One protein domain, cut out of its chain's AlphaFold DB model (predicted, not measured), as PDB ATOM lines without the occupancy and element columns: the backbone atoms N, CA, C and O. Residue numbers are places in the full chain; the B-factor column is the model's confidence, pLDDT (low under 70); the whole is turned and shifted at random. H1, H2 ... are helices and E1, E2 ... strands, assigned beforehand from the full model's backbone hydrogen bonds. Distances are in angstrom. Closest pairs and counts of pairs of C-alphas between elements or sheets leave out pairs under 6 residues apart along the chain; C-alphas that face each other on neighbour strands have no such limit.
ATOM      1  N   GLU A  15     169.243 168.198  99.533       92.81
ATOM      2  CA  GLU A  15     170.346 167.852  98.638       92.81
ATOM      3  C   GLU A  15     171.603 167.453  99.421       92.81
ATOM      4  O   GLU A  15     172.245 166.461  99.092       92.81
ATOM      5  N   ASP A  16     171.909 168.157 100.512       92.44
ATOM      6  CA  ASP A  16     173.001 167.796 101.416       92.44
ATOM      7  C   ASP A  16     172.774 166.383 101.990       92.44
ATOM      8  O   ASP A  16     173.682 165.554 101.989       92.44
ATOM      9  N   LEU A  17     171.539 166.078 102.407       91.75
ATOM     10  CA  LEU A  17     171.162 164.748 102.903       91.75
ATOM     11  C   LEU A  17     171.231 163.669 101.828       91.75
ATOM     12  O   LEU A  17     171.625 162.545 102.128       91.75
ATOM     13  N   PHE A  18     170.857 163.996 100.588       94.88
ATOM     14  CA  PHE A  18     171.007 163.067  99.474       94.88
ATOM     15  C   PHE A  18     172.469 162.682  99.285       94.88
ATOM     16  O   PHE A  18     172.773 161.501  99.176       94.88
ATOM     17  N   ASN A  19     173.365 163.668  99.285       93.81
ATOM     18  CA  ASN A  19     174.788 163.430  99.077       93.81
ATOM     19  C   ASN A  19     175.390 162.583 100.206       93.81
ATOM     20  O   ASN A  19     176.140 161.649  99.925       93.81
ATOM     21  N   ILE A  20     174.998 162.841 101.461       91.88
ATOM     22  CA  ILE A  20     175.384 162.005 102.609       91.88
ATOM     23  C   ILE A  20     174.881 160.572 102.415       91.88
ATOM     24  O   ILE A  20     175.665 159.630 102.477       91.88
ATOM     25  N   TYR A  21     173.585 160.399 102.137       94.19
ATOM     26  CA  TYR A  21     172.985 159.084 101.916       94.19
ATOM     27  C   TYR A  21     173.661 158.328 100.768       94.19
ATOM     28  O   TYR A  21     173.990 157.155 100.920       94.19
ATOM     29  N   PHE A  22     173.892 158.994  99.636       95.19
ATOM     30  CA  PHE A  22     174.522 158.407  98.461       95.19
ATOM     31  C   PHE A  22     175.928 157.895  98.786       95.19
ATOM     32  O   PHE A  22     176.241 156.747  98.476       95.19
ATOM     33  N   GLN A  23     176.741 158.716  99.457       92.19
ATOM     34  CA  GLN A  23     178.092 158.339  99.859       92.19
ATOM     35  C   GLN A  23     178.080 157.168 100.850       92.19
ATOM     36  O   GLN A  23     178.750 156.165 100.612       92.19
ATOM     37  N   VAL A  24     177.282 157.260 101.919       92.19
ATOM     38  CA  VAL A  24     177.200 156.212 102.951       92.19
ATOM     39  C   VAL A  24     176.711 154.897 102.354       92.19
ATOM     40  O   VAL A  24     177.300 153.852 102.606       92.19
ATOM     41  N   ALA A  25     175.667 154.934 101.523       93.44
ATOM     42  CA  ALA A  25     175.149 153.743 100.863       93.44
ATOM     43  C   ALA A  25     176.192 153.100  99.944       93.44
ATOM     44  O   ALA A  25     176.302 151.876  99.897       93.44
ATOM     45  N   HIS A  26     176.972 153.910  99.231       93.25
ATOM     46  CA  HIS A  26     178.003 153.407  98.336       93.25
ATOM     47  C   HIS A  26     179.137 152.732  99.117       93.25
ATOM     48  O   HIS A  26     179.492 151.593  98.822       93.25
ATOM     49  N   GLU A  27     179.658 153.393 100.153       91.38
ATOM     50  CA  GLU A  27     180.716 152.859 101.024       91.38
ATOM     51  C   GLU A  27     180.263 151.598 101.782       91.38
ATOM     52  O   GLU A  27     181.015 150.621 101.887       91.38
ATOM     53  N   ALA A  28     179.017 151.580 102.268       90.75
ATOM     54  CA  ALA A  28     178.440 150.428 102.955       90.75
ATOM     55  C   ALA A  28     178.324 149.218 102.019       90.75
ATOM     56  O   ALA A  28     178.736 148.118 102.390       90.75
ATOM     57  N   LEU A  29     177.833 149.406 100.787       92.50
ATOM     58  CA  LEU A  29     177.737 148.312  99.814       92.50
ATOM     59  C   LEU A  29     179.106 147.842  99.314       92.50
ATOM     60  O   LEU A  29     179.288 146.642  99.137       92.50
ATOM     61  N   GLN A  30     180.082 148.742  99.162       91.06
ATOM     62  CA  GLN A  30     181.477 148.369  98.889       91.06
ATOM     63  C   GLN A  30     182.062 147.488  99.985       91.06
ATOM     64  O   GLN A  30     182.680 146.460  99.707       91.06
ATOM     65  N   THR A  31     181.845 147.876 101.238       90.50
ATOM     66  CA  THR A  31     182.304 147.095 102.385       90.50
ATOM     67  C   THR A  31     181.604 145.739 102.424       90.50
ATOM     68  O   THR A  31     182.255 144.718 102.634       90.50
ATOM     69  N   PHE A  32     180.294 145.711 102.172       90.75
ATOM     70  CA  PHE A  32     179.499 144.490 102.132       90.75
ATOM     71  C   PHE A  32     179.984 143.517 101.047       90.75
ATOM     72  O   PHE A  32     180.252 142.357 101.354       90.75
ATOM     73  N   GLU A  33     180.161 143.978  99.808       94.00
ATOM     74  CA  GLU A  33     180.714 143.154  98.725       94.00
ATOM     75  C   GLU A  33     182.083 142.584  99.085       94.00
ATOM     76  O   GLU A  33     182.309 141.384  98.949       94.00
ATOM     77  N   HIS A  34     182.971 143.431  99.609       92.31
ATOM     78  CA  HIS A  34     184.320 143.020  99.970       92.31
ATOM     79  C   HIS A  34     184.335 141.955 101.073       92.31
ATOM     80  O   HIS A  34     185.044 140.958 100.955       92.31
ATOM     81  N   VAL A  35     183.558 142.151 102.143       93.44
ATOM     82  CA  VAL A  35     183.529 141.250 103.306       93.44
ATOM     83  C   VAL A  35     182.899 139.900 102.967       93.44
ATOM     84  O   VAL A  35     183.338 138.878 103.490       93.44
ATOM     85  N   PHE A  36     181.874 139.890 102.115       95.44
ATOM     86  CA  PHE A  36     181.155 138.671 101.740       95.44
ATOM     87  C   PHE A  36     181.646 138.040 100.431       95.44
ATOM     88  O   PHE A  36     181.051 137.056  99.992       95.44
ATOM     89  N   GLU A  37     182.714 138.575  99.829       96.00
ATOM     90  CA  GLU A  37     183.270 138.122  98.545       96.00
ATOM     91  C   GLU A  37     182.196 138.057  97.437       96.00
ATOM     92  O   GLU A  37     182.092 137.084  96.687       96.00
ATOM     93  N   LEU A  38     181.351 139.092  97.369       96.12
ATOM     94  CA  LEU A  38     180.293 139.236  96.368       96.12
ATOM     95  C   LEU A  38     180.718 140.217  95.274       96.12
ATOM     96  O   LEU A  38     181.393 141.201  95.555       96.12
ATOM     97  N   ASP A  39     180.220 140.002  94.057       93.25
ATOM     98  CA  ASP A  39     180.432 140.899  92.919       93.25
ATOM     99  C   ASP A  39     179.098 141.452  92.384       93.25
ATOM    100  O   ASP A  39     178.151 140.704  92.118       93.25
ATOM    101  N   GLY A  40     179.034 142.768  92.152       93.00
ATOM    102  CA  GLY A  40     177.999 143.417  91.336       93.00
ATOM    103  C   GLY A  40     176.733 143.887  92.065       93.00
ATOM    104  O   GLY A  40     175.821 144.396  91.411       93.00
ATOM    105  N   VAL A  41     176.656 143.774  93.389       93.50
ATOM    106  CA  VAL A  41     175.652 144.426  94.248       93.50
ATOM    107  C   VAL A  41     175.661 145.947  94.055       93.50
ATOM    108  O   VAL A  41     174.596 146.537  93.864       93.50
ATOM    109  N   ILE A  42     176.833 146.591  94.032       93.56
ATOM    110  CA  ILE A  42     176.935 148.043  93.798       93.56
ATOM    111  C   ILE A  42     176.352 148.387  92.432       93.56
ATOM    112  O   ILE A  42     175.479 149.246  92.344       93.56
ATOM    113  N   SER A  43     176.773 147.689  91.374       93.56
ATOM    114  CA  SER A  43     176.273 147.925  90.014       93.56
ATOM    115  C   SER A  43     174.765 147.678  89.902       93.56
ATOM    116  O   SER A  43     174.080 148.351  89.136       93.56
ATOM    117  N   GLN A  44     174.198 146.755  90.682       94.00
ATOM    118  CA  GLN A  44     172.750 146.529  90.717       94.00
ATOM    119  C   GLN A  44     171.989 147.664  91.410       94.00
ATOM    120  O   GLN A  44     170.907 148.048  90.952       94.00
ATOM    121  N   VAL A  45     172.536 148.218  92.492       92.81
ATOM    122  CA  VAL A  45     171.891 149.301  93.246       92.81
ATOM    123  C   VAL A  45     172.084 150.647  92.547       92.81
ATOM    124  O   VAL A  45     171.107 151.334  92.245       92.81
ATOM    125  N   PHE A  46     173.328 150.994  92.229       94.94
ATOM    126  CA  PHE A  46     173.718 152.285  91.671       94.94
ATOM    127  C   PHE A  46     173.713 152.327  90.141       94.94
ATOM    128  O   PHE A  46     173.578 153.403  89.566       94.94
ATOM    129  N   GLY A  47     173.752 151.183  89.460       91.81
ATOM    130  CA  GLY A  47     173.912 151.126  88.008       91.81
ATOM    131  C   GLY A  47     175.376 151.184  87.574       91.81
ATOM    132  O   GLY A  47     176.280 151.400  88.376       91.81
ATOM    133  N   GLU A  48     175.589 150.997  86.276       90.81
ATOM    134  CA  GLU A  48     176.864 151.260  85.611       90.81
ATOM    135  C   GLU A  48     176.772 152.615  84.905       90.81
ATOM    136  O   GLU A  48     175.729 152.938  84.333       90.81
ATOM    137  N   GLY A  49     177.847 153.402  84.932       90.75
ATOM    138  CA  GLY A  49     177.896 154.680  84.226       90.75
ATOM    139  C   GLY A  49     178.629 155.767  84.996       90.75
ATOM    140  O   GLY A  49     179.440 155.506  85.882       90.75
ATOM    141  N   SER A  50     178.354 157.007  84.613       94.75
ATOM    142  CA  SER A  50     178.834 158.195  85.308       94.75
ATOM    143  C   SER A  50     178.171 158.352  86.680       94.75
ATOM    144  O   SER A  50     177.039 157.923  86.901       94.75
ATOM    145  N   GLU A  51     178.839 159.054  87.597       93.31
ATOM    146  CA  GLU A  51     178.290 159.349  88.926       93.31
ATOM    147  C   GLU A  51     176.922 160.053  88.848       93.31
ATOM    148  O   GLU A  51     176.023 159.754  89.626       93.31
ATOM    149  N   ALA A  52     176.719 160.928  87.860       92.94
ATOM    150  CA  ALA A  52     175.442 161.608  87.648       92.94
ATOM    151  C   ALA A  52     174.300 160.631  87.309       92.94
ATOM    152  O   ALA A  52     173.177 160.796  87.789       92.94
ATOM    153  N   GLU A  53     174.577 159.599  86.510       93.44
ATOM    154  CA  GLU A  53     173.605 158.546  86.187       93.44
ATOM    155  C   GLU A  53     173.299 157.688  87.418       93.44
ATOM    156  O   GLU A  53     172.128 157.404  87.688       93.44
ATOM    157  N   MET A  54     174.325 157.361  88.212       95.56
ATOM    158  CA  MET A  54     174.169 156.627  89.470       95.56
ATOM    159  C   MET A  54     173.321 157.412  90.472       95.56
ATOM    160  O   MET A  54     172.342 156.894  91.011       95.56
ATOM    161  N   GLN A  55     173.637 158.691  90.683       92.94
ATOM    162  CA  GLN A  55     172.861 159.574  91.550       92.94
ATOM    163  C   GLN A  55     171.410 159.681  91.073       92.94
ATOM    164  O   GLN A  55     170.492 159.556  91.881       92.94
ATOM    165  N   ASN A  56     171.171 159.854  89.769       91.38
ATOM    166  CA  ASN A  56     169.814 159.904  89.231       91.38
ATOM    167  C   ASN A  56     169.043 158.600  89.494       91.38
ATOM    168  O   ASN A  56     167.881 158.640  89.894       91.38
ATOM    169  N   ARG A  57     169.677 157.434  89.340       92.00
ATOM    170  CA  ARG A  57     169.050 156.147  89.672       92.00
ATOM    171  C   ARG A  57     168.675 156.069  91.150       92.00
ATOM    172  O   ARG A  57     167.536 155.737  91.470       92.00
ATOM    173  N   VAL A  58     169.594 156.434  92.043       92.75
ATOM    174  CA  VAL A  58     169.360 156.421  93.493       92.75
ATOM    175  C   VAL A  58     168.258 157.408  93.893       92.75
ATOM    176  O   VAL A  58     167.414 157.065  94.721       92.75
ATOM    177  N   ARG A  59     168.166 158.584  93.257       90.75
ATOM    178  CA  ARG A  59     167.061 159.541  93.478       90.75
ATOM    179  C   ARG A  59     165.687 158.986  93.115       90.75
ATOM    180  O   ARG A  59     164.693 159.428  93.677       90.75
ATOM    181  N   ASN A  60     165.627 158.031  92.196       86.69
ATOM    182  CA  ASN A  60     164.386 157.366  91.804       86.69
ATOM    183  C   ASN A  60     164.132 156.068  92.595       86.69
ATOM    184  O   ASN A  60     163.175 155.349  92.313       86.69
ATOM    185  N   SER A  61     164.980 155.742  93.576       89.75
ATOM    186  CA  SER A  61     164.827 154.544  94.403       89.75
ATOM    187  C   SER A  61     163.777 154.720  95.505       89.75
ATOM    188  O   SER A  61     163.550 155.818  96.018       89.75
ATOM    189  N   ILE A  62     163.187 153.600  95.937       89.00
ATOM    190  CA  ILE A  62     162.255 153.558  97.078       89.00
ATOM    191  C   ILE A  62     162.945 154.014  98.372       89.00
ATOM    192  O   ILE A  62     162.336 154.694  99.194       89.00
ATOM    193  N   ALA A  63     164.222 153.664  98.549       91.94
ATOM    194  CA  ALA A  63     164.987 154.036  99.732       91.94
ATOM    195  C   ALA A  63     165.123 155.560  99.849       91.94
ATOM    196  O   ALA A  63     164.787 156.130 100.889       91.94
ATOM    197  N   TRP A  64     165.510 156.233  98.760       94.50
ATOM    198  CA  TRP A  64     165.554 157.691  98.756       94.50
ATOM    199  C   TRP A  64     164.167 158.310  98.904       94.50
ATOM    200  O   TRP A  64     164.026 159.265  99.663       94.50
ATOM    201  N   TYR A  65     163.139 157.763  98.245       91.12
ATOM    202  CA  TYR A  65     161.759 158.227  98.416       91.12
ATOM    203  C   TYR A  65     161.348 158.258  99.898       91.12
ATOM    204  O   TYR A  65     160.876 159.294 100.363       91.12
ATOM    205  N   ARG A  66     161.608 157.182 100.654       92.44
ATOM    206  CA  ARG A  66     161.289 157.085 102.090       92.44
ATOM    207  C   ARG A  66     162.036 158.125 102.930       92.44
ATOM    208  O   ARG A  66     161.422 158.824 103.730       92.44
ATOM    209  N   LEU A  67     163.341 158.292 102.709       95.00
ATOM    210  CA  LEU A  67     164.143 159.310 103.406       95.00
ATOM    211  C   LEU A  67     163.693 160.738 103.059       95.00
ATOM    212  O   LEU A  67     163.607 161.613 103.919       95.00
ATOM    213  N   SER A  68     163.357 160.965 101.792       92.19
ATOM    214  CA  SER A  68     162.813 162.218 101.274       92.19
ATOM    215  C   SER A  68     161.441 162.544 101.876       92.19
ATOM    216  O   SER A  68     161.188 163.705 102.207       92.19
ATOM    217  N   ALA A  69     160.566 161.544 102.012       87.81
ATOM    218  CA  ALA A  69     159.261 161.675 102.651       87.81
ATOM    219  C   ALA A  69     159.419 162.026 104.134       87.81
ATOM    220  O   ALA A  69     158.815 162.994 104.593       87.81
ATOM    221  N   LEU A  70     160.314 161.333 104.846       95.94
ATOM    222  CA  LEU A  70     160.648 161.661 106.230       95.94
ATOM    223  C   LEU A  70     161.166 163.096 106.367       95.94
ATOM    224  O   LEU A  70     160.718 163.805 107.261       95.94
ATOM    225  N   TYR A  71     162.063 163.546 105.486       94.69
ATOM    226  CA  TYR A  71     162.557 164.925 105.517       94.69
ATOM    227  C   TYR A  71     161.420 165.940 105.380       94.69
ATOM    228  O   TYR A  71     161.286 166.836 106.211       94.69
ATOM    229  N   ASN A  72     160.587 165.783 104.348       88.75
ATOM    230  CA  ASN A  72     159.450 166.667 104.094       88.75
ATOM    231  C   ASN A  72     158.483 166.679 105.291       88.75
ATOM    232  O   ASN A  72     157.996 167.732 105.704       88.75
ATOM    233  N   TYR A  73     158.243 165.513 105.884       92.06
ATOM    234  CA  TYR A  73     157.369 165.373 107.034       92.06
ATOM    235  C   TYR A  73     157.956 166.035 108.284       92.06
ATOM    236  O   TYR A  73     157.327 166.905 108.883       92.06
ATOM    237  N   ALA A  74     159.197 165.707 108.641       94.12
ATOM    238  CA  ALA A  74     159.899 166.240 109.804       94.12
ATOM    239  C   ALA A  74     160.092 167.764 109.731       94.12
ATOM    240  O   ALA A  74     159.788 168.479 110.692       94.12
ATOM    241  N   MET A  75     160.567 168.266 108.592       90.19
ATOM    242  CA  MET A  75     160.974 169.663 108.431       90.19
ATOM    243  C   MET A  75     159.807 170.569 108.067       90.19
ATOM    244  O   MET A  75     159.659 171.652 108.636       90.19
ATOM    245  N   ASP A  76     158.961 170.121 107.142       85.75
ATOM    246  CA  ASP A  76     157.914 170.956 106.561       85.75
ATOM    247  C   ASP A  76     156.507 170.594 107.035       85.75
ATOM    248  O   ASP A  76     155.578 171.360 106.784       85.75
ATOM    249  N   GLY A  77     156.347 169.491 107.771       84.38
ATOM    250  CA  GLY A  77     155.032 168.991 108.170       84.38
ATOM    251  C   GLY A  77     154.266 168.381 107.000       84.38
ATOM    252  O   GLY A  77     153.050 168.323 107.044       84.38
ATOM    253  N   ILE A  78     154.938 167.962 105.929       84.25
ATOM    254  CA  ILE A  78     154.276 167.447 104.727       84.25
ATOM    255  C   ILE A  78     154.229 165.919 104.796       84.25
ATOM    256  O   ILE A  78     155.254 165.264 104.610       84.25
ATOM    257  N   ALA A  79     153.050 165.351 105.049       83.50
ATOM    258  CA  ALA A  79     152.842 163.906 105.075       83.50
ATOM    259  C   ALA A  79     152.365 163.400 103.705       83.50
ATOM    260  O   ALA A  79     151.294 163.774 103.232       83.50
ATOM    261  N   SER A  80     153.167 162.560 103.049       75.25
ATOM    262  CA  SER A  80     152.823 161.903 101.775       75.25
ATOM    263  C   SER A  80     152.042 160.595 101.943       75.25
ATOM    264  O   SER A  80     151.539 160.056 100.964       75.25
ATOM    265  N   GLU A  81     151.993 160.068 103.161       82.56
ATOM    266  CA  GLU A  81     151.322 158.833 103.568       82.56
ATOM    267  C   GLU A  81     151.056 158.903 105.083       82.56
ATOM    268  O   GLU A  81     151.210 159.966 105.693       82.56
ATOM    269  N   HIS A  82     150.648 157.793 105.702       85.94
ATOM    270  CA  HIS A  82     150.385 157.761 107.138       85.94
ATOM    271  C   HIS A  82     151.648 158.149 107.943       85.94
ATOM    272  O   HIS A  82     152.720 157.597 107.682       85.94
ATOM    273  N   PRO A  83     151.556 159.050 108.943       87.50
ATOM    274  CA  PRO A  83     152.693 159.517 109.743       87.50
ATOM    275  C   PRO A  83     153.636 158.426 110.252       87.50
ATOM    276  O   PRO A  83     154.857 158.549 110.157       87.50
ATOM    277  N   VAL A  84     153.063 157.346 110.782       90.50
ATOM    278  CA  VAL A  84     153.822 156.211 111.321       90.50
ATOM    279  C   VAL A  84     154.588 155.473 110.219       90.50
ATOM    280  O   VAL A  84     155.746 155.112 110.425       90.50
ATOM    281  N   ASP A  85     153.994 155.313 109.034       90.75
ATOM    282  CA  ASP A  85     154.608 154.595 107.912       90.75
ATOM    283  C   ASP A  85     155.808 155.366 107.348       90.75
ATOM    284  O   ASP A  85     156.842 154.763 107.053       90.75
ATOM    285  N   ILE A  86     155.721 156.703 107.297       91.75
ATOM    286  CA  ILE A  86     156.842 157.577 106.915       91.75
ATOM    287  C   ILE A  86     158.048 157.326 107.827       91.75
ATOM    288  O   ILE A  86     159.177 157.145 107.361       91.75
ATOM    289  N   VAL A  87     157.811 157.327 109.142       96.56
ATOM    290  CA  VAL A  87     158.869 157.193 110.151       96.56
ATOM    291  C   VAL A  87     159.473 155.793 110.122       96.56
ATOM    292  O   VAL A  87     160.696 155.664 110.056       96.56
ATOM    293  N   ILE A  88     158.642 154.747 110.119       95.06
ATOM    294  CA  ILE A  88     159.110 153.354 110.075       95.06
ATOM    295  C   ILE A  88     159.880 153.095 108.780       95.06
ATOM    296  O   ILE A  88     161.005 152.596 108.828       95.06
ATOM    297  N   GLY A  89     159.321 153.481 107.632       93.81
ATOM    298  CA  GLY A  89     159.931 153.234 106.331       93.81
ATOM    299  C   GLY A  89     161.314 153.869 106.203       93.81
ATOM    300  O   GLY A  89     162.233 153.238 105.677       93.81
ATOM    301  N   ALA A  90     161.493 155.090 106.706       96.06
ATOM    302  CA  ALA A  90     162.794 155.747 106.722       96.06
ATOM    303  C   ALA A  90     163.757 155.140 107.756       96.06
ATOM    304  O   ALA A  90     164.930 154.939 107.439       96.06
ATOM    305  N   ALA A  91     163.276 154.785 108.952       95.12
ATOM    306  CA  ALA A  91     164.090 154.125 109.974       95.12
ATOM    307  C   ALA A  91     164.641 152.770 109.496       95.12
ATOM    308  O   ALA A  91     165.785 152.433 109.798       95.12
ATOM    309  N   GLU A  92     163.867 152.010 108.720       94.75
ATOM    310  CA  GLU A  92     164.336 150.781 108.068       94.75
ATOM    311  C   GLU A  92     165.509 151.053 107.122       94.75
ATOM    312  O   GLU A  92     166.519 150.357 107.186       94.75
ATOM    313  N   VAL A  93     165.406 152.087 106.279       93.94
ATOM    314  CA  VAL A  93     166.487 152.460 105.352       93.94
ATOM    315  C   VAL A  93     167.745 152.869 106.117       93.94
ATOM    316  O   VAL A  93     168.831 152.417 105.771       93.94
ATOM    317  N   ILE A  94     167.605 153.679 107.172       92.69
ATOM    318  CA  ILE A  94     168.731 154.115 108.013       92.69
ATOM    319  C   ILE A  94     169.415 152.902 108.653       92.69
ATOM    320  O   ILE A  94     170.631 152.770 108.562       92.69
ATOM    321  N   ARG A  95     168.647 151.971 109.231       91.25
ATOM    322  CA  ARG A  95     169.189 150.759 109.870       91.25
ATOM    323  C   ARG A  95     169.905 149.823 108.902       91.25
ATOM    324  O   ARG A  95     170.826 149.135 109.318       91.25
ATOM    325  N   LEU A  96     169.486 149.768 107.638       89.81
ATOM    326  CA  LEU A  96     170.178 148.975 106.615       89.81
ATOM    327  C   LEU A  96     171.550 149.553 106.249       89.81
ATOM    328  O   LEU A  96     172.397 148.822 105.745       89.81
ATOM    329  N   LEU A  97     171.749 150.852 106.471       86.31
ATOM    330  CA  LEU A  97     172.997 151.555 106.187       86.31
ATOM    331  C   LEU A  97     173.887 151.751 107.411       86.31
ATOM    332  O   LEU A  97     175.054 152.111 107.261       86.31
ATOM    333  N   ASP A  98     173.342 151.538 108.604       85.50
ATOM    334  CA  ASP A  98     174.074 151.687 109.850       85.50
ATOM    335  C   ASP A  98     175.140 150.591 109.965       85.50
ATOM    336  O   ASP A  98     174.849 149.393 110.016       85.50
ATOM    337  N   THR A  99     176.402 151.011 109.956       79.75
ATOM    338  CA  THR A  99     177.557 150.124 110.074       79.75
ATOM    339  C   THR A  99     178.516 150.709 111.100       79.75
ATOM    340  O   THR A  99     178.764 151.912 111.108       79.75
ATOM    341  N   GLU A 100     179.121 149.860 111.937       76.06
ATOM    342  CA  GLU A 100     180.059 150.312 112.982       76.06
ATOM    343  C   GLU A 100     181.274 151.075 112.424       76.06
ATOM    344  O   GLU A 100     181.928 151.829 113.143       76.06
ATOM    345  N   MET A 101     181.581 150.865 111.142       69.88
ATOM    346  CA  MET A 101     182.739 151.429 110.447       69.88
ATOM    347  C   MET A 101     182.378 152.598 109.518       69.88
ATOM    348  O   MET A 101     183.280 153.205 108.940       69.88
ATOM    349  N   GLY A 102     181.087 152.891 109.343       66.31
ATOM    350  CA  GLY A 102     180.599 153.881 108.389       66.31
ATOM    351  C   GLY A 102     180.565 155.310 108.941       66.31
ATOM    352  O   GLY A 102     180.713 155.537 110.147       66.31
ATOM    353  N   PRO A 103     180.352 156.309 108.066       68.75
ATOM    354  CA  PRO A 103     180.061 157.667 108.496       68.75
ATOM    355  C   PRO A 103     178.786 157.679 109.344       68.75
ATOM    356  O   PRO A 103     177.800 157.020 109.023       68.75
ATOM    357  N   SER A 104     178.803 158.451 110.427       75.88
ATOM    358  CA  SER A 104     177.648 158.559 111.312       75.88
ATOM    359  C   SER A 104     176.455 159.192 110.589       75.88
ATOM    360  O   SER A 104     176.591 160.247 109.975       75.88
ATOM    361  N   LEU A 105     175.281 158.568 110.715       83.50
ATOM    362  CA  LEU A 105     174.003 159.053 110.182       83.50
ATOM    363  C   LEU A 105     173.252 159.950 111.188       83.50
ATOM    364  O   LEU A 105     172.022 160.016 111.154       83.50
ATOM    365  N   ASN A 106     173.970 160.652 112.075       85.81
ATOM    366  CA  ASN A 106     173.396 161.486 113.144       85.81
ATOM    367  C   ASN A 106     172.316 162.454 112.637       85.81
ATOM    368  O   ASN A 106     171.317 162.688 113.313       85.81
ATOM    369  N   GLU A 107     172.494 163.029 111.447       88.62
ATOM    370  CA  GLU A 107     171.523 163.965 110.887       88.62
ATOM    371  C   GLU A 107     170.217 163.270 110.495       88.62
ATOM    372  O   GLU A 107     169.136 163.823 110.703       88.62
ATOM    373  N   PHE A 108     170.289 162.031 110.004       90.12
ATOM    374  CA  PHE A 108     169.100 161.216 109.770       90.12
ATOM    375  C   PHE A 108     168.447 160.767 111.076       90.12
ATOM    376  O   PHE A 108     167.221 160.712 111.134       90.12
ATOM    377  N   GLU A 109     169.218 160.505 112.132       90.56
ATOM    378  CA  GLU A 109     168.670 160.199 113.458       90.56
ATOM    379  C   GLU A 109     167.904 161.388 114.053       90.56
ATOM    380  O   GLU A 109     166.794 161.209 114.558       90.56
ATOM    381  N   GLU A 110     168.442 162.610 113.950       92.44
ATOM    382  CA  GLU A 110     167.745 163.832 114.375       92.44
ATOM    383  C   GLU A 110     166.445 164.038 113.588       92.44
ATOM    384  O   GLU A 110     165.389 164.273 114.181       92.44
ATOM    385  N   ILE A 111     166.491 163.893 112.258       94.31
ATOM    386  CA  ILE A 111     165.309 164.015 111.391       94.31
ATOM    387  C   ILE A 111     164.291 162.911 111.702       94.31
ATOM    388  O   ILE A 111     163.089 163.175 111.746       94.31
ATOM    389  N   CYS A 112     164.745 161.686 111.972       95.31
ATOM    390  CA  CYS A 112     163.885 160.580 112.377       95.31
ATOM    391  C   CYS A 112     163.227 160.860 113.732       95.31
ATOM    392  O   CYS A 112     162.030 160.635 113.890       95.31
ATOM    393  N   ALA A 113     163.965 161.418 114.696       95.56
ATOM    394  CA  ALA A 113     163.419 161.823 115.988       95.56
ATOM    395  C   ALA A 113     162.398 162.967 115.856       95.56
ATOM    396  O   ALA A 113     161.399 162.982 116.579       95.56
ATOM    397  N   MET A 114     162.609 163.903 114.924       95.50
ATOM    398  CA  MET A 114     161.616 164.922 114.573       95.50
ATOM    399  C   MET A 114     160.362 164.295 113.950       95.50
ATOM    400  O   MET A 114     159.256 164.580 114.405       95.50
ATOM    401  N   GLY A 115     160.516 163.427 112.947       96.44
ATOM    402  CA  GLY A 115     159.397 162.731 112.306       96.44
ATOM    403  C   GLY A 115     158.579 161.913 113.307       96.44
ATOM    404  O   GLY A 115     157.360 162.043 113.360       96.44
ATOM    405  N   ASP A 116     159.247 161.158 114.173       97.31
ATOM    406  CA  ASP A 116     158.602 160.397 115.242       97.31
ATOM    407  C   ASP A 116     157.884 161.307 116.254       97.31
ATOM    408  O   ASP A 116     156.746 161.045 116.642       97.31
ATOM    409  N   GLY A 117     158.494 162.441 116.614       96.25
ATOM    410  CA  GLY A 117     157.842 163.466 117.426       96.25
ATOM    411  C   GLY A 117     156.552 163.989 116.791       96.25
ATOM    412  O   GLY A 117     155.559 164.161 117.491       96.25
ATOM    413  N   ARG A 118     156.537 164.217 115.473       94.62
ATOM    414  CA  ARG A 118     155.322 164.635 114.755       94.62
ATOM    415  C   ARG A 118     154.283 163.533 114.707       94.62
ATOM    416  O   ARG A 118     153.125 163.812 114.982       94.62
ATOM    417  N   ALA A 119     154.691 162.296 114.421       94.75
ATOM    418  CA  ALA A 119     153.783 161.157 114.438       94.75
ATOM    419  C   ALA A 119     153.110 161.026 115.811       94.75
ATOM    420  O   ALA A 119     151.897 160.895 115.876       94.75
ATOM    421  N   ALA A 120     153.847 161.206 116.912       94.12
ATOM    422  CA  ALA A 120     153.240 161.256 118.240       94.12
ATOM    423  C   ALA A 120     152.193 162.380 118.367       94.12
ATOM    424  O   ALA A 120     151.115 162.147 118.913       94.12
ATOM    425  N   LEU A 121     152.469 163.581 117.835       88.69
ATOM    426  CA  LEU A 121     151.505 164.690 117.836       88.69
ATOM    427  C   LEU A 121     150.236 164.367 117.040       88.69
ATOM    428  O   LEU A 121     149.142 164.691 117.510       88.69
ATOM    429  N   ASP A 122     150.380 163.748 115.872       86.25
ATOM    430  CA  ASP A 122     149.284 163.456 114.944       86.25
ATOM    431  C   ASP A 122     148.443 162.247 115.383       86.25
ATOM    432  O   ASP A 122     147.221 162.295 115.276       86.25
ATOM    433  N   GLU A 123     149.059 161.245 116.013       87.12
ATOM    434  CA  GLU A 123     148.387 160.069 116.592       87.12
ATOM    435  C   GLU A 123     147.786 160.324 117.989       87.12
ATOM    436  O   GLU A 123     147.249 159.419 118.627       87.12
ATOM    437  N   GLY A 124     147.906 161.544 118.523       86.62
ATOM    438  CA  GLY A 124     147.380 161.879 119.852       86.62
ATOM    439  C   GLY A 124     148.190 161.306 121.026       86.62
ATOM    440  O   GLY A 124     147.693 161.269 122.149       86.62
ATOM    441  N   SER A 125     149.428 160.868 120.792       90.69
ATOM    442  CA  SER A 125     150.319 160.298 121.809       90.69
ATOM    443  C   SER A 125     151.158 161.359 122.529       90.69
ATOM    444  O   SER A 125     151.457 162.423 121.978       90.69
ATOM    445  N   ASP A 126     151.577 161.054 123.760       94.31
ATOM    446  CA  ASP A 126     152.506 161.891 124.526       94.31
ATOM    447  C   ASP A 126     153.871 161.982 123.821       94.31
ATOM    448  O   ASP A 126     154.403 160.991 123.313       94.31
ATOM    449  N   ILE A 127     154.486 163.165 123.841       95.94
ATOM    450  CA  ILE A 127     155.771 163.421 123.177       95.94
ATOM    451  C   ILE A 127     156.912 163.515 124.190       95.94
ATOM    452  O   ILE A 127     156.791 164.145 125.240       95.94
ATOM    453  N   SER A 128     158.067 162.920 123.882       96.06
ATOM    454  CA  SER A 128     159.239 163.060 124.750       96.06
ATOM    455  C   SER A 128     159.811 164.478 124.695       96.06
ATOM    456  O   SER A 128     159.786 165.154 123.662       96.06
ATOM    457  N   LEU A 129     160.408 164.916 125.805       95.81
ATOM    458  CA  LEU A 129     161.000 166.250 125.910       95.81
ATOM    459  C   LEU A 129     162.013 166.562 124.795       95.81
ATOM    460  O   LEU A 129     162.040 167.680 124.285       95.81
ATOM    461  N   ASN A 130     162.850 165.589 124.420       95.00
ATOM    462  CA  ASN A 130     163.881 165.793 123.400       95.00
ATOM    463  C   ASN A 130     163.265 165.978 122.008       95.00
ATOM    464  O   ASN A 130     163.673 166.880 121.285       95.00
ATOM    465  N   LYS A 131     162.246 165.183 121.657       95.75
ATOM    466  CA  LYS A 131     161.550 165.298 120.367       95.75
ATOM    467  C   LYS A 131     160.812 166.632 120.261       95.75
ATOM    468  O   LYS A 131     160.917 167.312 119.245       95.75
ATOM    469  N   LEU A 132     160.156 167.067 121.341       95.56
ATOM    470  CA  LEU A 132     159.508 168.379 121.385       95.56
ATOM    471  C   LEU A 132     160.514 169.532 121.224       95.56
ATOM    472  O   LEU A 132     160.228 170.509 120.536       95.56
ATOM    473  N   ALA A 133     161.698 169.414 121.834       94.94
ATOM    474  CA  ALA A 133     162.766 170.401 121.693       94.94
ATOM    475  C   ALA A 133     163.251 170.519 120.238       94.94
ATOM    476  O   ALA A 133     163.393 171.637 119.740       94.94
ATOM    477  N   LEU A 134     163.424 169.384 119.547       94.19
ATOM    478  CA  LEU A 134     163.796 169.346 118.131       94.19
ATOM    479  C   LEU A 134     162.728 170.004 117.243       94.19
ATOM    480  O   LEU A 134     163.052 170.874 116.439       94.19
ATOM    481  N   LEU A 135     161.447 169.668 117.437       93.50
ATOM    482  CA  LEU A 135     160.343 170.259 116.664       93.50
ATOM    483  C   LEU A 135     160.186 171.765 116.867       93.50
ATOM    484  O   LEU A 135     159.777 172.480 115.956       93.50
ATOM    485  N   ALA A 136     160.494 172.255 118.064       92.75
ATOM    486  CA  ALA A 136     160.430 173.674 118.368       92.75
ATOM    487  C   ALA A 136     161.700 174.443 117.984       92.75
ATOM    488  O   ALA A 136     161.682 175.673 118.063       92.75
ATOM    489  N   ASP A 137     162.766 173.748 117.569       92.25
ATOM    490  CA  ASP A 137     164.089 174.322 117.303       92.25
ATOM    491  C   ASP A 137     164.644 175.067 118.537       92.25
ATOM    492  O   ASP A 137     165.065 176.225 118.477       92.25
ATOM    493  N   VAL A 138     164.563 174.421 119.708       92.94
ATOM    494  CA  VAL A 138     165.009 174.975 120.997       92.94
ATOM    495  C   VAL A 138     165.856 173.984 121.788       92.94
ATOM    496  O   VAL A 138     165.830 172.777 121.573       92.94
ATOM    497  N   ASP A 139     166.592 174.489 122.778       93.88
ATOM    498  CA  ASP A 139     167.323 173.627 123.706       93.88
ATOM    499  C   ASP A 139     166.358 172.855 124.638       93.88
ATOM    500  O   ASP A 139     165.391 173.443 125.136       93.88
ATOM    501  N   PRO A 140     166.642 171.579 124.977       94.50
ATOM    502  CA  PRO A 140     165.881 170.804 125.964       94.50
ATOM    503  C   PRO A 140     165.650 171.525 127.305       94.50
ATOM    504  O   PRO A 140     164.658 171.273 127.991       94.50
ATOM    505  N   ARG A 141     166.543 172.442 127.708       94.94
ATOM    506  CA  ARG A 141     166.354 173.287 128.900       94.94
ATOM    507  C   ARG A 141     165.136 174.204 128.788       94.94
ATOM    508  O   ARG A 141     164.454 174.394 129.788       94.94
ATOM    509  N   THR A 142     164.833 174.723 127.601       94.62
ATOM    510  CA  THR A 142     163.654 175.566 127.357       94.62
ATOM    511  C   THR A 142     162.366 174.794 127.631       94.62
ATOM    512  O   THR A 142     161.483 175.311 128.309       94.62
ATOM    513  N   ILE A 143     162.294 173.532 127.193       94.75
ATOM    514  CA  ILE A 143     161.140 172.662 127.458       94.75
ATOM    515  C   ILE A 143     161.005 172.369 128.958       94.75
ATOM    516  O   ILE A 143     159.909 172.448 129.505       94.75
ATOM    517  N   ARG A 144     162.117 172.100 129.663       94.38
ATOM    518  CA  ARG A 144     162.091 171.896 131.129       94.38
ATOM    519  C   ARG A 144     161.601 173.129 131.884       94.38
ATOM    520  O   ARG A 144     160.864 172.982 132.855       94.38
ATOM    521  N   ASN A 145     162.013 174.318 131.451       95.69
ATOM    522  CA  ASN A 145     161.577 175.573 132.056       95.69
ATOM    523  C   ASN A 145     160.072 175.785 131.850       95.69
ATOM    524  O   ASN A 145     159.387 176.074 132.823       95.69
ATOM    525  N   ALA A 146     159.561 175.552 130.635       94.00
ATOM    526  CA  ALA A 146     158.129 175.629 130.330       94.00
ATOM    527  C   ALA A 146     157.298 174.597 131.122       94.00
ATOM    528  O   ALA A 146     156.220 174.902 131.623       94.00
ATOM    529  N   ALA A 147     157.819 173.381 131.308       94.19
ATOM    530  CA  ALA A 147     157.184 172.386 132.174       94.19
ATOM    531  C   ALA A 147     157.190 172.822 133.652       94.19
ATOM    532  O   ALA A 147     156.216 172.620 134.368       94.19
ATOM    533  N   SER A 148     158.270 173.462 134.110       92.50
ATOM    534  CA  SER A 148     158.398 173.948 135.492       92.50
ATOM    535  C   SER A 148     157.535 175.186 135.775       92.50
ATOM    536  O   SER A 148     157.178 175.416 136.928       92.50
ATOM    537  N   SER A 149     157.190 175.977 134.750       93.44
ATOM    538  CA  SER A 149     156.263 177.116 134.839       93.44
ATOM    539  C   SER A 149     154.789 176.737 134.633       93.44
ATOM    540  O   SER A 149     153.939 177.625 134.640       93.44
ATOM    541  N   ASN A 150     154.467 175.444 134.489       92.06
ATOM    542  CA  ASN A 150     153.136 174.926 134.137       92.06
ATOM    543  C   ASN A 150     152.593 175.430 132.781       92.06
ATOM    544  O   ASN A 150     151.386 175.395 132.551       92.06
ATOM    545  N   GLU A 151     153.458 175.883 131.865       92.56
ATOM    546  CA  GLU A 151     153.076 176.136 130.465       92.56
ATOM    547  C   GLU A 151     152.914 174.832 129.674       92.56
ATOM    548  O   GLU A 151     152.162 174.780 128.702       92.56
ATOM    549  N   LEU A 152     153.636 173.784 130.086       94.81
ATOM    550  CA  LEU A 152     153.551 172.439 129.528       94.81
ATOM    551  C   LEU A 152     153.113 171.436 130.594       94.81
ATOM    552  O   LEU A 152     153.723 171.345 131.660       94.81
ATOM    553  N   ASN A 153     152.116 170.620 130.264       94.25
ATOM    554  CA  ASN A 153     151.681 169.506 131.098       94.25
ATOM    555  C   ASN A 153     152.644 168.333 130.904       94.25
ATOM    556  O   ASN A 153     152.617 167.660 129.875       94.25
ATOM    557  N   ALA A 154     153.509 168.101 131.891       94.12
ATOM    558  CA  ALA A 154     154.526 167.061 131.832       94.12
ATOM    559  C   ALA A 154     154.227 165.894 132.784       94.12
ATOM    560  O   ALA A 154     153.858 166.087 133.943       94.12
ATOM    561  N   LYS A 155     154.467 164.673 132.313       93.56
ATOM    562  CA  LYS A 155     154.367 163.423 133.065       93.56
ATOM    563  C   LYS A 155     155.728 162.740 133.102       93.56
ATOM    564  O   LYS A 155     156.362 162.525 132.071       93.56
ATOM    565  N   LYS A 156     156.179 162.378 134.303       92.25
ATOM    566  CA  LYS A 156     157.381 161.560 134.479       92.25
ATOM    567  C   LYS A 156     156.998 160.081 134.438       92.25
ATOM    568  O   LYS A 156     156.149 159.648 135.215       92.25
ATOM    569  N   THR A 157     157.623 159.331 133.545       89.44
ATOM    570  CA  THR A 157     157.522 157.873 133.422       89.44
ATOM    571  C   THR A 157     158.886 157.238 133.707       89.44
ATOM    572  O   THR A 157     159.864 157.945 133.975       89.44
ATOM    573  N   GLU A 158     158.960 155.906 133.681       86.31
ATOM    574  CA  GLU A 158     160.235 155.177 133.775       86.31
ATOM    575  C   GLU A 158     161.163 155.517 132.596       86.31
ATOM    576  O   GLU A 158     162.365 155.688 132.787       86.31
ATOM    577  N   ASP A 159     160.582 155.754 131.416       83.44
ATOM    578  CA  ASP A 159     161.296 156.077 130.174       83.44
ATOM    579  C   ASP A 159     161.705 157.557 130.049       83.44
ATOM    580  O   ASP A 159     162.383 157.947 129.096       83.44
ATOM    581  N   GLY A 160     161.300 158.415 130.994       88.19
ATOM    582  CA  GLY A 160     161.725 159.813 131.046       88.19
ATOM    583  C   GLY A 160     160.601 160.822 131.272       88.19
ATOM    584  O   GLY A 160     159.625 160.563 131.971       88.19
ATOM    585  N   LEU A 161     160.783 162.037 130.743       91.31
ATOM    586  CA  LEU A 161     159.805 163.121 130.847       91.31
ATOM    587  C   LEU A 161     159.054 163.268 129.522       91.31
ATOM    588  O   LEU A 161     159.663 163.571 128.490       91.31
ATOM    589  N   PHE A 162     157.743 163.085 129.592       95.81
ATOM    590  CA  PHE A 162     156.819 163.179 128.473       95.81
ATOM    591  C   PHE A 162     155.894 164.373 128.655       95.81
ATOM    592  O   PHE A 162     155.584 164.758 129.782       95.81
ATOM    593  N   ILE A 163     155.490 164.976 127.549       96.69
ATOM    594  CA  ILE A 163     154.584 166.113 127.494       96.69
ATOM    595  C   ILE A 163     153.276 165.626 126.883       96.69
ATOM    596  O   ILE A 163     153.292 164.980 125.834       96.69
ATOM    597  N   ASP A 164     152.171 165.945 127.550       93.69
ATOM    598  CA  ASP A 164     150.823 165.662 127.064       93.69
ATOM    599  C   ASP A 164     150.625 166.228 125.652       93.69
ATOM    600  O   ASP A 164     151.030 167.359 125.354       93.69
ATOM    601  N   ASN A 165     149.990 165.439 124.790       91.00
ATOM    602  CA  ASN A 165     149.815 165.765 123.379       91.00
ATOM    603  C   ASN A 165     149.139 167.129 123.161       91.00
ATOM    604  O   ASN A 165     149.656 167.977 122.427       91.00
ATOM    605  N   ALA A 166     148.003 167.367 123.824       81.56
ATOM    606  CA  ALA A 166     147.228 168.591 123.645       81.56
ATOM    607  C   ALA A 166     148.021 169.819 124.113       81.56
ATOM    608  O   ALA A 166     148.056 170.847 123.428       81.56
ATOM    609  N   SER A 167     148.719 169.690 125.245       87.38
ATOM    610  CA  SER A 167     149.622 170.720 125.755       87.38
ATOM    611  C   SER A 167     150.780 171.010 124.792       87.38
ATOM    612  O   SER A 167     151.052 172.176 124.496       87.38
ATOM    613  N   ALA A 168     151.416 169.975 124.236       89.44
ATOM    614  CA  ALA A 168     152.496 170.124 123.266       89.44
ATOM    615  C   ALA A 168     152.028 170.828 121.980       89.44
ATOM    616  O   ALA A 168     152.683 171.771 121.532       89.44
ATOM    617  N   ARG A 169     150.876 170.431 121.417       84.56
ATOM    618  CA  ARG A 169     150.292 171.063 120.218       84.56
ATOM    619  C   ARG A 169     150.002 172.545 120.450       84.56
ATOM    620  O   ARG A 169     150.392 173.377 119.633       84.56
ATOM    621  N   SER A 170     149.380 172.880 121.584       84.94
ATOM    622  CA  SER A 170     149.096 174.273 121.945       84.94
ATOM    623  C   SER A 170     150.374 175.097 122.104       84.94
ATOM    624  O   SER A 170     150.412 176.253 121.693       84.94
ATOM    625  N   TRP A 171     151.423 174.521 122.691       89.62
ATOM    626  CA  TRP A 171     152.680 175.225 122.940       89.62
ATOM    627  C   TRP A 171     153.534 175.412 121.679       89.62
ATOM    628  O   TRP A 171     154.291 176.383 121.581       89.62
ATOM    629  N   LEU A 172     153.418 174.501 120.710       86.56
ATOM    630  CA  LEU A 172     154.076 174.589 119.404       86.56
ATOM    631  C   LEU A 172     153.399 175.579 118.450       86.56
ATOM    632  O   LEU A 172     154.044 176.072 117.520       86.56
ATOM    633  N   GLN A 173     152.122 175.887 118.669       82.00
ATOM    634  CA  GLN A 173     151.347 176.762 117.799       82.00
ATOM    635  C   GLN A 173     152.006 178.147 117.660       82.00
ATOM    636  O   GLN A 173     152.268 178.843 118.638       82.00
TER     637      GLN A 173
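What this domain is: This is residues 15 to 173 of the 279 residues of an uncharacterized protein of Methylotenera sp (UniProt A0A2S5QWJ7). An elongated, mostly helical model has three groups of elements one after another along its length: long H1 with H2 folded back beside it and H3 across them at one end, the crossed helices H4, H5 and H6 in the middle, and H7, H8, H9 with the small strand hairpin E1 and E2 at the other end. In the middle group H5 and H6 are side by side, and H4 crosses both at a steep tilt. The printed part has 159 residues, with nine named helices and two named strands in the order H1 to H8, E1, E2, H9; the sheet, E1 - E2, is antiparallel. It is loose, with a radius of gyration of the C-alphas of 18.7 A and spans of 59 by 29 by 22 A.

How they stand to each other: H1, residues 15 to 36, and H2, residues 41 to 46, form a helical hairpin and touch, closest at the C-alphas of Leu 29 and Ile 42, 6.1 A. H3, residues 51 to 59, touches H2, about perpendicular at 86 degrees, with the C-alphas of Phe 46 and Met 54 closest at 4.9 A. H4, residues 62 to 76, touches H5, residues 83 to 97, at a steep tilt of 53 degrees, closest at the C-alphas of Leu 67 and Ala 90, 5.1 A. H1 and H5 only just touch, with 3 pairs of C-alphas within 8 A, the closest those of Ala 25 and Leu 97, 6.1 A. The hub is H6, residues 106 to 122, which touches H4, H5, H7 and H9. H5 and H6 form a helical hairpin, closest at the C-alphas of Pro 83 and Ala 119, 5.1 A. H7, residues 129 to 136, touches H6 about perpendicular at 89 degrees, and H8, residues 140 to 148, touches H7; the closest C-alphas are those of Gly 117 and Lys 131, 5.1 A, and of Ala 133 and Pro 140, 5.3 A. E1, residues 154 to 157, and E2, residues 160 to 163, form an antiparallel hairpin with N 155 and O 162 at 2.8 A. H9, residues 165 to 172, touches residues 120 to 121 of H6, closest at the C-alphas of Leu 121 and Asn 165, 5.9 A. In H1 to H9 every O i to N i+4 pair is within hydrogen-bond range.

Where its parts are: H1 begins at C-alpha 15 (170.346, 167.852, 98.638) and is 31.3 A long. H4, H5 and H6 measure 20.3 A, 22.1 A and 24.3 A. H9 ends at C-alpha 172 (154.076, 174.589, 119.404).

The domain as a whole: The C-alphas farthest apart, of Asp 39 and Ser 149, are 60.4 A from each other. The printed part has no cut, and no link is long. Residues 101 to 103 have pLDDT under 70.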